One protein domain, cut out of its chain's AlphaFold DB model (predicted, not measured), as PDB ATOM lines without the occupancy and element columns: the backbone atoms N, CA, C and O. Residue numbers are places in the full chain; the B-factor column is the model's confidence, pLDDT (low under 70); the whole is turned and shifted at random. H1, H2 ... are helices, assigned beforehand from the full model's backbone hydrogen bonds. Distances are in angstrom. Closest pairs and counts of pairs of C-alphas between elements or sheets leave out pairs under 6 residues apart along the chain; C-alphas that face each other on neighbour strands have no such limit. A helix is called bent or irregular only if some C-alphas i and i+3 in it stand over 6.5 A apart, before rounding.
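This is residues 4 to 66 of the 70 residues of an uncharacterized protein of Cyanobacteria bacterium UBA11372 (UniProt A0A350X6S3). Two long helices, H2 and H3, make an open V: the end of H2 meets the beginning of H3 at its point, and the space between the two arms is empty. The short helix H1 makes a corner with H2 at the open end of that arm, and at the open end of the other arm residues 55 to 66 fold back beside H3. The printed part has 63 residues with three named helices, in the order H1, H2, H3 along the chain, and no named strand, and the class is all helix. The whole is loose, with a radius of gyration of the C-alphas of 15.2 A, and flat, spanning 38 by 34 by 16 A.

Find C-alpha 4 at (157.863, 176.469, 241.368); from there H1 runs over residues 4 to 9. After a tight link of 3 residues, look for C-alpha 13 at (156.210, 176.959, 258.284), where H2 begins; it holds residues 13 to 31 and measures 24.9 A from first to last C-alpha. H2 is irregular, with C-alphas 18 and 21 standing 7.1 A apart, and it has a kink of 44 degrees near residue 20. One residue, Glu 32, makes the tight link to H3, which holds residues 33 to 54 and measures 28.6 A. H3 is irregular too, with C-alphas 35 and 38 standing 7.6 A apart, and it has a kink of 34 degrees near residue 40. H3 ends at C-alpha 54, at (177.124, 170.511, 234.645).

Begin with H1 and H2, which are close but not clearly touching; their closest C-alphas, those of Lys 9 and Phe 15, are 6.5 A apart. Their lines are about perpendicular, at 76 degrees. Farther along, H2 and H3 are close but not clearly touching, and here the closest C-alphas are those of Leu 29 and His 36, 6.2 A apart. The two run opposite ways at a steep tilt of 61 degrees, with centres 18.5 A apart. H1 and H3 are apart. Look at residues 20 to 25 of H2 and you will find a stretch that stands free. In H1 every O i to N i+4 pair is within hydrogen-bond range, while in H2 11 of 15 are and in H3 16 of 18.

The two C-alphas farthest apart are those of Pro 13 and Asp 57, at 38.2 A. From C-alpha 4 to C-alpha 66, the first and last printed, it is 23.1 A. The printed part has no cut, and both links between helices are tight. After H3, residues 55 to 66 hold no named element, and their C-alphas lie 13 to 21 A from the mean of the C-alphas. The mean pLDDT of the printed part is 84.1; look at residue 29 and residues 32 to 36 for the values under 70.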
ATOM      1  N   ALA A   4     159.192 175.960 241.021       81.56
ATOM      2  CA  ALA A   4     157.863 176.469 241.368       81.56
ATOM      3  C   ALA A   4     157.253 175.752 242.588       81.56
ATOM      4  O   ALA A   4     156.714 176.388 243.491       81.56
ATOM      5  N   THR A   5     157.388 174.424 242.656       87.81
ATOM      6  CA  THR A   5     156.906 173.626 243.792       87.81
ATOM      7  C   THR A   5     157.693 173.924 245.065       87.81
ATOM      8  O   THR A   5     157.113 173.979 246.144       87.81
ATOM      9  N   PHE A   6     159.003 174.145 244.940       83.06
ATOM     10  CA  PHE A   6     159.864 174.551 246.047       83.06
ATOM     11  C   PHE A   6     159.444 175.913 246.621       83.06
ATOM     12  O   PHE A   6     159.262 176.028 247.829       83.06
ATOM     13  N   VAL A   7     159.209 176.916 245.768       87.06
ATOM     14  CA  VAL A   7     158.775 178.262 246.192       87.06
ATOM     15  C   VAL A   7     157.418 178.219 246.898       87.06
ATOM     16  O   VAL A   7     157.220 178.893 247.905       87.06
ATOM     17  N   LEU A   8     156.483 177.397 246.410       88.38
ATOM     18  CA  LEU A   8     155.191 177.208 247.075       88.38
ATOM     19  C   LEU A   8     155.348 176.561 248.452       88.38
ATOM     20  O   LEU A   8     154.750 177.031 249.416       88.38
ATOM     21  N   LYS A   9     156.190 175.527 248.555       87.31
ATOM     22  CA  LYS A   9     156.498 174.869 249.828       87.31
ATOM     23  C   LYS A   9     157.230 175.773 250.812       87.31
ATOM     24  O   LYS A   9     157.070 175.594 252.006       87.31
ATOM     25  N   GLN A  10     157.964 176.779 250.348       86.50
ATOM     26  CA  GLN A  10     158.623 177.741 251.232       86.50
ATOM     27  C   GLN A  10     157.648 178.565 252.093       86.50
ATOM     28  O   GLN A  10     158.070 179.152 253.083       86.50
ATOM     29  N   LYS A  11     156.358 178.615 251.732       87.12
ATOM     30  CA  LYS A  11     155.308 179.267 252.532       87.12
ATOM     31  C   LYS A  11     154.814 178.407 253.698       87.12
ATOM     32  O   LYS A  11     154.149 178.932 254.583       87.12
ATOM     33  N   ASP A  12     155.105 177.110 253.677       92.12
ATOM     34  CA  ASP A  12     154.780 176.183 254.755       92.12
ATOM     35  C   ASP A  12     155.785 176.381 255.910       92.12
ATOM     36  O   ASP A  12     156.991 176.236 255.676       92.12
ATOM     37  N   PRO A  13     155.335 176.727 257.133       87.50
ATOM     38  CA  PRO A  13     156.210 176.959 258.284       87.50
ATOM     39  C   PRO A  13     157.107 175.769 258.645       87.50
ATOM     40  O   PRO A  13     158.256 175.966 259.046       87.50
ATOM     41  N   ASP A  14     156.618 174.538 258.482       89.31
ATOM     42  CA  ASP A  14     157.383 173.340 258.839       89.31
ATOM     43  C   ASP A  14     158.508 173.085 257.833       89.31
ATOM     44  O   ASP A  14     159.616 172.684 258.198       89.31
ATOM     45  N   PHE A  15     158.245 173.381 256.560       87.44
ATOM     46  CA  PHE A  15     159.236 173.284 255.497       87.44
ATOM     47  C   PHE A  15     160.236 174.446 255.537       87.44
ATOM     48  O   PHE A  15     161.433 174.239 255.345       87.44
ATOM     49  N   SER A  16     159.770 175.670 255.792       87.50
ATOM     50  CA  SER A  16     160.607 176.873 255.788       87.50
ATOM     51  C   SER A  16     161.627 176.877 256.926       87.50
ATOM     52  O   SER A  16     162.769 177.289 256.715       87.50
ATOM     53  N   ARG A  17     161.274 176.313 258.091       89.56
ATOM     54  CA  ARG A  17     162.166 176.193 259.253       89.56
ATOM     55  C   ARG A  17     163.477 175.472 258.936       89.56
ATOM     56  O   ARG A  17     164.504 175.794 259.530       89.56
ATOM     57  N   TRP A  18     163.479 174.529 257.992       87.69
ATOM     58  CA  TRP A  18     164.703 173.834 257.567       87.69
ATOM     59  C   TRP A  18     165.698 174.756 256.855       87.69
ATOM     60  O   TRP A  18     166.901 174.500 256.884       87.69
ATOM     61  N   PHE A  19     165.214 175.839 256.247       85.00
ATOM     62  CA  PHE A  19     166.021 176.813 255.511       85.00
ATOM     63  C   PHE A  19     166.324 178.072 256.321       85.00
ATOM     64  O   PHE A  19     167.133 178.884 255.884       85.00
ATOM     65  N   GLU A  20     165.715 178.228 257.495       85.44
ATOM     66  CA  GLU A  20     165.833 179.431 258.319       85.44
ATOM     67  C   GLU A  20     167.286 179.710 258.718       85.44
ATOM     68  O   GLU A  20     167.785 180.813 258.519       85.44
ATOM     69  N   LYS A  21     168.018 178.683 259.164       80.06
ATOM     70  CA  LYS A  21     169.443 178.819 259.493       80.06
ATOM     71  C   LYS A  21     170.280 179.228 258.278       80.06
ATOM     72  O   LYS A  21     171.111 180.118 258.375       80.06
ATOM     73  N   LEU A  22     170.030 178.608 257.124       80.88
ATOM     74  CA  LEU A  22     170.724 178.948 255.881       80.88
ATOM     75  C   LEU A  22     170.429 180.393 255.458       80.88
ATOM     76  O   LEU A  22     171.320 181.092 254.988       80.88
ATOM     77  N   ARG A  23     169.184 180.844 255.629       83.00
ATOM     78  CA  ARG A  23     168.772 182.217 255.341       83.00
ATOM     79  C   ARG A  23     169.483 183.211 256.252       83.00
ATOM     80  O   ARG A  23     170.031 184.182 255.748       83.00
ATOM     81  N   GLN A  24     169.528 182.932 257.553       84.12
ATOM     82  CA  GLN A  24     170.245 183.748 258.534       84.12
ATOM     83  C   GLN A  24     171.744 183.802 258.232       84.12
ATOM     84  O   GLN A  24     172.327 184.881 258.237       84.12
ATOM     85  N   ASP A  25     172.356 182.670 257.882       76.62
ATOM     86  CA  ASP A  25     173.758 182.625 257.471       76.62
ATOM     87  C   ASP A  25     173.989 183.496 256.223       76.62
ATOM     88  O   ASP A  25     174.947 184.262 256.178       76.62
ATOM     89  N   ILE A  26     173.096 183.442 255.228       79.50
ATOM     90  CA  ILE A  26     173.162 184.300 254.032       79.50
ATOM     91  C   ILE A  26     173.001 185.784 254.395       79.50
ATOM     92  O   ILE A  26     173.721 186.618 253.852       79.50
ATOM     93  N   GLU A  27     172.091 186.127 255.307       81.44
ATOM     94  CA  GLU A  27     171.883 187.506 255.762       81.44
ATOM     95  C   GLU A  27     173.097 188.050 256.527       81.44
ATOM     96  O   GLU A  27     173.527 189.174 256.271       81.44
ATOM     97  N   ILE A  28     173.709 187.253 257.406       77.50
ATOM     98  CA  ILE A  28     174.950 187.612 258.112       77.50
ATOM     99  C   ILE A  28     176.082 187.840 257.103       77.50
ATOM    100  O   ILE A  28     176.778 188.852 257.148       77.50
ATOM    101  N   LEU A  29     176.221 186.929 256.139       67.81
ATOM    102  CA  LEU A  29     177.207 187.022 255.065       67.81
ATOM    103  C   LEU A  29     176.999 188.259 254.175       67.81
ATOM    104  O   LEU A  29     177.977 188.843 253.708       67.81
ATOM    105  N   ALA A  30     175.749 188.670 253.950       71.50
ATOM    106  CA  ALA A  30     175.414 189.872 253.192       71.50
ATOM    107  C   ALA A  30     175.691 191.167 253.976       71.50
ATOM    108  O   ALA A  30     176.086 192.166 253.376       71.50
ATOM    109  N   ASN A  31     175.503 191.151 255.301       73.62
ATOM    110  CA  ASN A  31     175.653 192.324 256.168       73.62
ATOM    111  C   ASN A  31     177.090 192.547 256.678       73.62
ATOM    112  O   ASN A  31     177.430 193.673 257.040       73.62
ATOM    113  N   GLU A  32     177.959 191.529 256.648       68.94
ATOM    114  CA  GLU A  32     179.390 191.639 256.992       68.94
ATOM    115  C   GLU A  32     180.325 191.312 255.805       68.94
ATOM    116  O   GLU A  32     181.163 190.400 255.874       68.94
ATOM    117  N   PRO A  33     180.244 192.065 254.691       59.75
ATOM    118  CA  PRO A  33     180.980 191.739 253.473       59.75
ATOM    119  C   PRO A  33     182.501 191.783 253.674       59.75
ATOM    120  O   PRO A  33     183.226 191.034 253.029       59.75
ATOM    121  N   VAL A  34     183.015 192.606 254.592       60.94
ATOM    122  CA  VAL A  34     184.464 192.798 254.768       60.94
ATOM    123  C   VAL A  34     185.150 191.555 255.359       60.94
ATOM    124  O   VAL A  34     186.208 191.170 254.867       60.94
ATOM    125  N   ASN A  35     184.532 190.868 256.328       60.91
ATOM    126  CA  ASN A  35     185.132 189.707 257.008       60.91
ATOM    127  C   ASN A  35     184.874 188.368 256.297       60.91
ATOM    128  O   ASN A  35     185.631 187.410 256.477       60.91
ATOM    129  N   HIS A  36     183.828 188.281 255.472       60.25
ATOM    130  CA  HIS A  36     183.434 187.039 254.796       60.25
ATOM    131  C   HIS A  36     183.544 187.075 253.268       60.25
ATOM    132  O   HIS A  36     183.366 186.031 252.630       60.25
ATOM    133  N   SER A  37     183.926 188.219 252.690       70.62
ATOM    134  CA  SER A  37     184.174 188.406 251.251       70.62
ATOM    135  C   SER A  37     184.998 187.273 250.655       70.62
ATOM    136  O   SER A  37     184.558 186.643 249.703       70.62
ATOM    137  N   GLN A  38     186.150 186.934 251.235       78.50
ATOM    138  CA  GLN A  38     187.040 185.933 250.640       78.50
ATOM    139  C   GLN A  38     186.433 184.526 250.592       78.50
ATOM    140  O   GLN A  38     186.612 183.815 249.604       78.50
ATOM    141  N   ARG A  39     185.713 184.102 251.640       80.75
ATOM    142  CA  ARG A  39     185.057 182.783 251.651       80.75
ATOM    143  C   ARG A  39     183.901 182.749 250.655       80.75
ATOM    144  O   ARG A  39     183.738 181.747 249.968       80.75
ATOM    145  N   LEU A  40     183.128 183.828 250.566       80.50
ATOM    146  CA  LEU A  40     182.011 183.940 249.630       80.50
ATOM    147  C   LEU A  40     182.480 184.013 248.179       80.50
ATOM    148  O   LEU A  40     181.899 183.349 247.329       80.50
ATOM    149  N   ILE A  41     183.561 184.748 247.907       85.12
ATOM    150  CA  ILE A  41     184.210 184.802 246.594       85.12
ATOM    151  C   ILE A  41     184.673 183.400 246.195       85.12
ATOM    152  O   ILE A  41     184.334 182.936 245.111       85.12
ATOM    153  N   LYS A  42     185.353 182.675 247.096       87.38
ATOM    154  CA  LYS A  42     185.756 181.282 246.842       87.38
ATOM    155  C   LYS A  42     184.554 180.381 246.569       87.38
ATOM    156  O   LYS A  42     184.558 179.656 245.585       87.38
ATOM    157  N   LEU A  43     183.505 180.459 247.387       86.62
ATOM    158  CA  LEU A  43     182.292 179.663 247.187       86.62
ATOM    159  C   LEU A  43     181.620 179.977 245.842       86.62
ATOM    160  O   LEU A  43     181.165 179.069 245.153       86.62
ATOM    161  N   GLN A  44     181.579 181.253 245.455       89.25
ATOM    162  CA  GLN A  44     181.055 181.677 244.164       89.25
ATOM    163  C   GLN A  44     181.907 181.140 243.009       89.25
ATOM    164  O   GLN A  44     181.344 180.711 242.006       89.25
ATOM    165  N   HIS A  45     183.236 181.108 243.150       92.38
ATOM    166  CA  HIS A  45     184.127 180.511 242.150       92.38
ATOM    167  C   HIS A  45     183.876 179.010 241.999       92.38
ATOM    168  O   HIS A  45     183.707 178.560 240.871       92.38
ATOM    169  N   GLU A  46     183.782 178.262 243.101       93.00
ATOM    170  CA  GLU A  46     183.492 176.817 243.078       93.00
ATOM    171  C   GLU A  46     182.117 176.516 242.466       93.00
ATOM    172  O   GLU A  46     181.951 175.561 241.710       93.00
ATOM    173  N   LEU A  47     181.116 177.356 242.746       91.94
ATOM    174  CA  LEU A  47     179.792 177.213 242.146       91.94
ATOM    175  C   LEU A  47     179.829 177.448 240.631       91.94
ATOM    176  O   LEU A  47     179.162 176.734 239.887       91.94
ATOM    177  N   VAL A  48     180.601 178.437 240.169       91.19
ATOM    178  CA  VAL A  48     180.804 178.686 238.735       91.19
ATOM    179  C   VAL A  48     181.459 177.478 238.060       91.19
ATOM    180  O   VAL A  48     180.945 177.033 237.038       91.19
ATOM    181  N   GLU A  49     182.509 176.903 238.655       92.94
ATOM    182  CA  GLU A  49     183.168 175.689 238.139       92.94
ATOM    183  C   GLU A  49     182.197 174.505 238.060       92.94
ATOM    184  O   GLU A  49     182.122 173.805 237.049       92.94
ATOM    185  N   LEU A  50     181.385 174.308 239.102       91.94
ATOM    186  CA  LEU A  50     180.374 173.258 239.116       91.94
ATOM    187  C   LEU A  50     179.327 173.458 238.010       91.94
ATOM    188  O   LEU A  50     178.907 172.494 237.374       91.94
ATOM    189  N   ILE A  51     178.896 174.696 237.766       90.00
ATOM    190  CA  ILE A  51     177.949 175.007 236.691       90.00
ATOM    191  C   ILE A  51     178.594 174.779 235.316       90.00
ATOM    192  O   ILE A  51     177.926 174.248 234.430       90.00
ATOM    193  N   ASP A  52     179.867 175.131 235.132       92.50
ATOM    194  CA  ASP A  52     180.605 174.860 233.891       92.50
ATOM    195  C   ASP A  52     180.755 173.357 233.629       92.50
ATOM    196  O   ASP A  52     180.602 172.918 232.489       92.50
ATOM    197  N   PHE A  53     180.942 172.556 234.679       92.38
ATOM    198  CA  PHE A  53     180.939 171.098 234.582       92.38
ATOM    199  C   PHE A  53     179.558 170.524 234.219       92.38
ATOM    200  O   PHE A  53     179.459 169.606 233.406       92.38
ATOM    201  N   LEU A  54     178.481 171.045 234.818       92.00
ATOM    202  CA  LEU A  54     177.124 170.511 234.645       92.00
ATOM    203  C   LEU A  54     176.404 171.007 233.380       92.00
ATOM    204  O   LEU A  54     175.478 170.346 232.910       92.00
ATOM    205  N   ASP A  55     176.769 172.178 232.863       93.38
ATOM    206  CA  ASP A  55     176.133 172.823 231.709       93.38
ATOM    207  C   ASP A  55     177.198 173.432 230.775       93.38
ATOM    208  O   ASP A  55     177.279 174.664 230.658       93.38
ATOM    209  N   PRO A  56     178.034 172.596 230.127       92.12
ATOM    210  CA  PRO A  56     179.161 173.050 229.306       92.12
ATOM    211  C   PRO A  56     178.719 173.841 228.067       92.12
ATOM    212  O   PRO A  56     179.408 174.767 227.645       92.12
ATOM    213  N   ASP A  57     177.537 173.532 227.530       94.00
ATOM    214  CA  ASP A  57     176.976 174.175 226.337       94.00
ATOM    215  C   ASP A  57     176.145 175.430 226.654       94.00
ATOM    216  O   ASP A  57     175.560 176.042 225.759       94.00
ATOM    217  N   TYR A  58     176.091 175.843 227.925       90.69
ATOM    218  CA  TYR A  58     175.364 177.035 228.380       90.69
ATOM    219  C   TYR A  58     173.856 177.009 228.083       90.69
ATOM    220  O   TYR A  58     173.234 178.063 227.917       90.69
ATOM    221  N   ILE A  59     173.258 175.818 228.027       92.00
ATOM    222  CA  ILE A  59     171.851 175.621 227.662       92.00
ATOM    223  C   ILE A  59     170.934 176.119 228.782       92.00
ATOM    224  O   ILE A  59     169.870 176.680 228.520       92.00
ATOM    225  N   ARG A  60     171.328 175.910 230.042       87.81
ATOM    226  CA  ARG A  60     170.510 176.229 231.222       87.81
ATOM    227  C   ARG A  60     170.894 177.566 231.839       87.81
ATOM    228  O   ARG A  60     170.019 178.312 232.274       87.81
ATOM    229  N   PHE A  61     172.187 177.877 231.868       84.88
ATOM    230  CA  PHE A  61     172.717 179.109 232.441       84.88
ATOM    231  C   PHE A  61     173.598 179.849 231.429       84.88
ATOM    232  O   PHE A  61     174.706 179.387 231.147       84.88
ATOM    233  N   PRO A  62     173.167 181.028 230.935       90.56
ATOM    234  CA  PRO A  62     173.956 181.823 230.004       90.56
ATOM    235  C   PRO A  62     175.335 182.190 230.559       90.56
ATOM    236  O   PRO A  62     175.460 182.628 231.705       90.56
ATOM    237  N   LYS A  63     176.360 182.124 229.700       88.25
ATOM    238  CA  LYS A  63     177.763 182.401 230.053       88.25
ATOM    239  C   LYS A  63     177.977 183.739 230.775       88.25
ATOM    240  O   LYS A  63     178.806 183.830 231.674       88.25
ATOM    241  N   LYS A  64     177.189 184.766 230.439       87.75
ATOM    242  CA  LYS A  64     177.271 186.110 231.046       87.75
ATOM    243  C   LYS A  64     177.025 186.150 232.561       87.75
ATOM    244  O   LYS A  64     177.431 187.112 233.196       87.75
ATOM    245  N   PHE A  65     176.371 185.137 233.135       83.50
ATOM    246  CA  PHE A  65     176.111 185.053 234.577       83.50
ATOM    247  C   PHE A  65     177.152 184.221 235.338       83.50
ATOM    248  O   PHE A  65     177.081 184.119 236.558       83.50
ATOM    249  N   ARG A  66     178.128 183.634 234.635       85.69
ATOM    250  CA  ARG A  66     179.181 182.775 235.203       85.69
ATOM    251  C   ARG A  66     180.480 183.537 235.481       85.69
ATOM    252  O   ARG A  66     181.557 182.960 235.555       85.69
TER     253      ARG A  66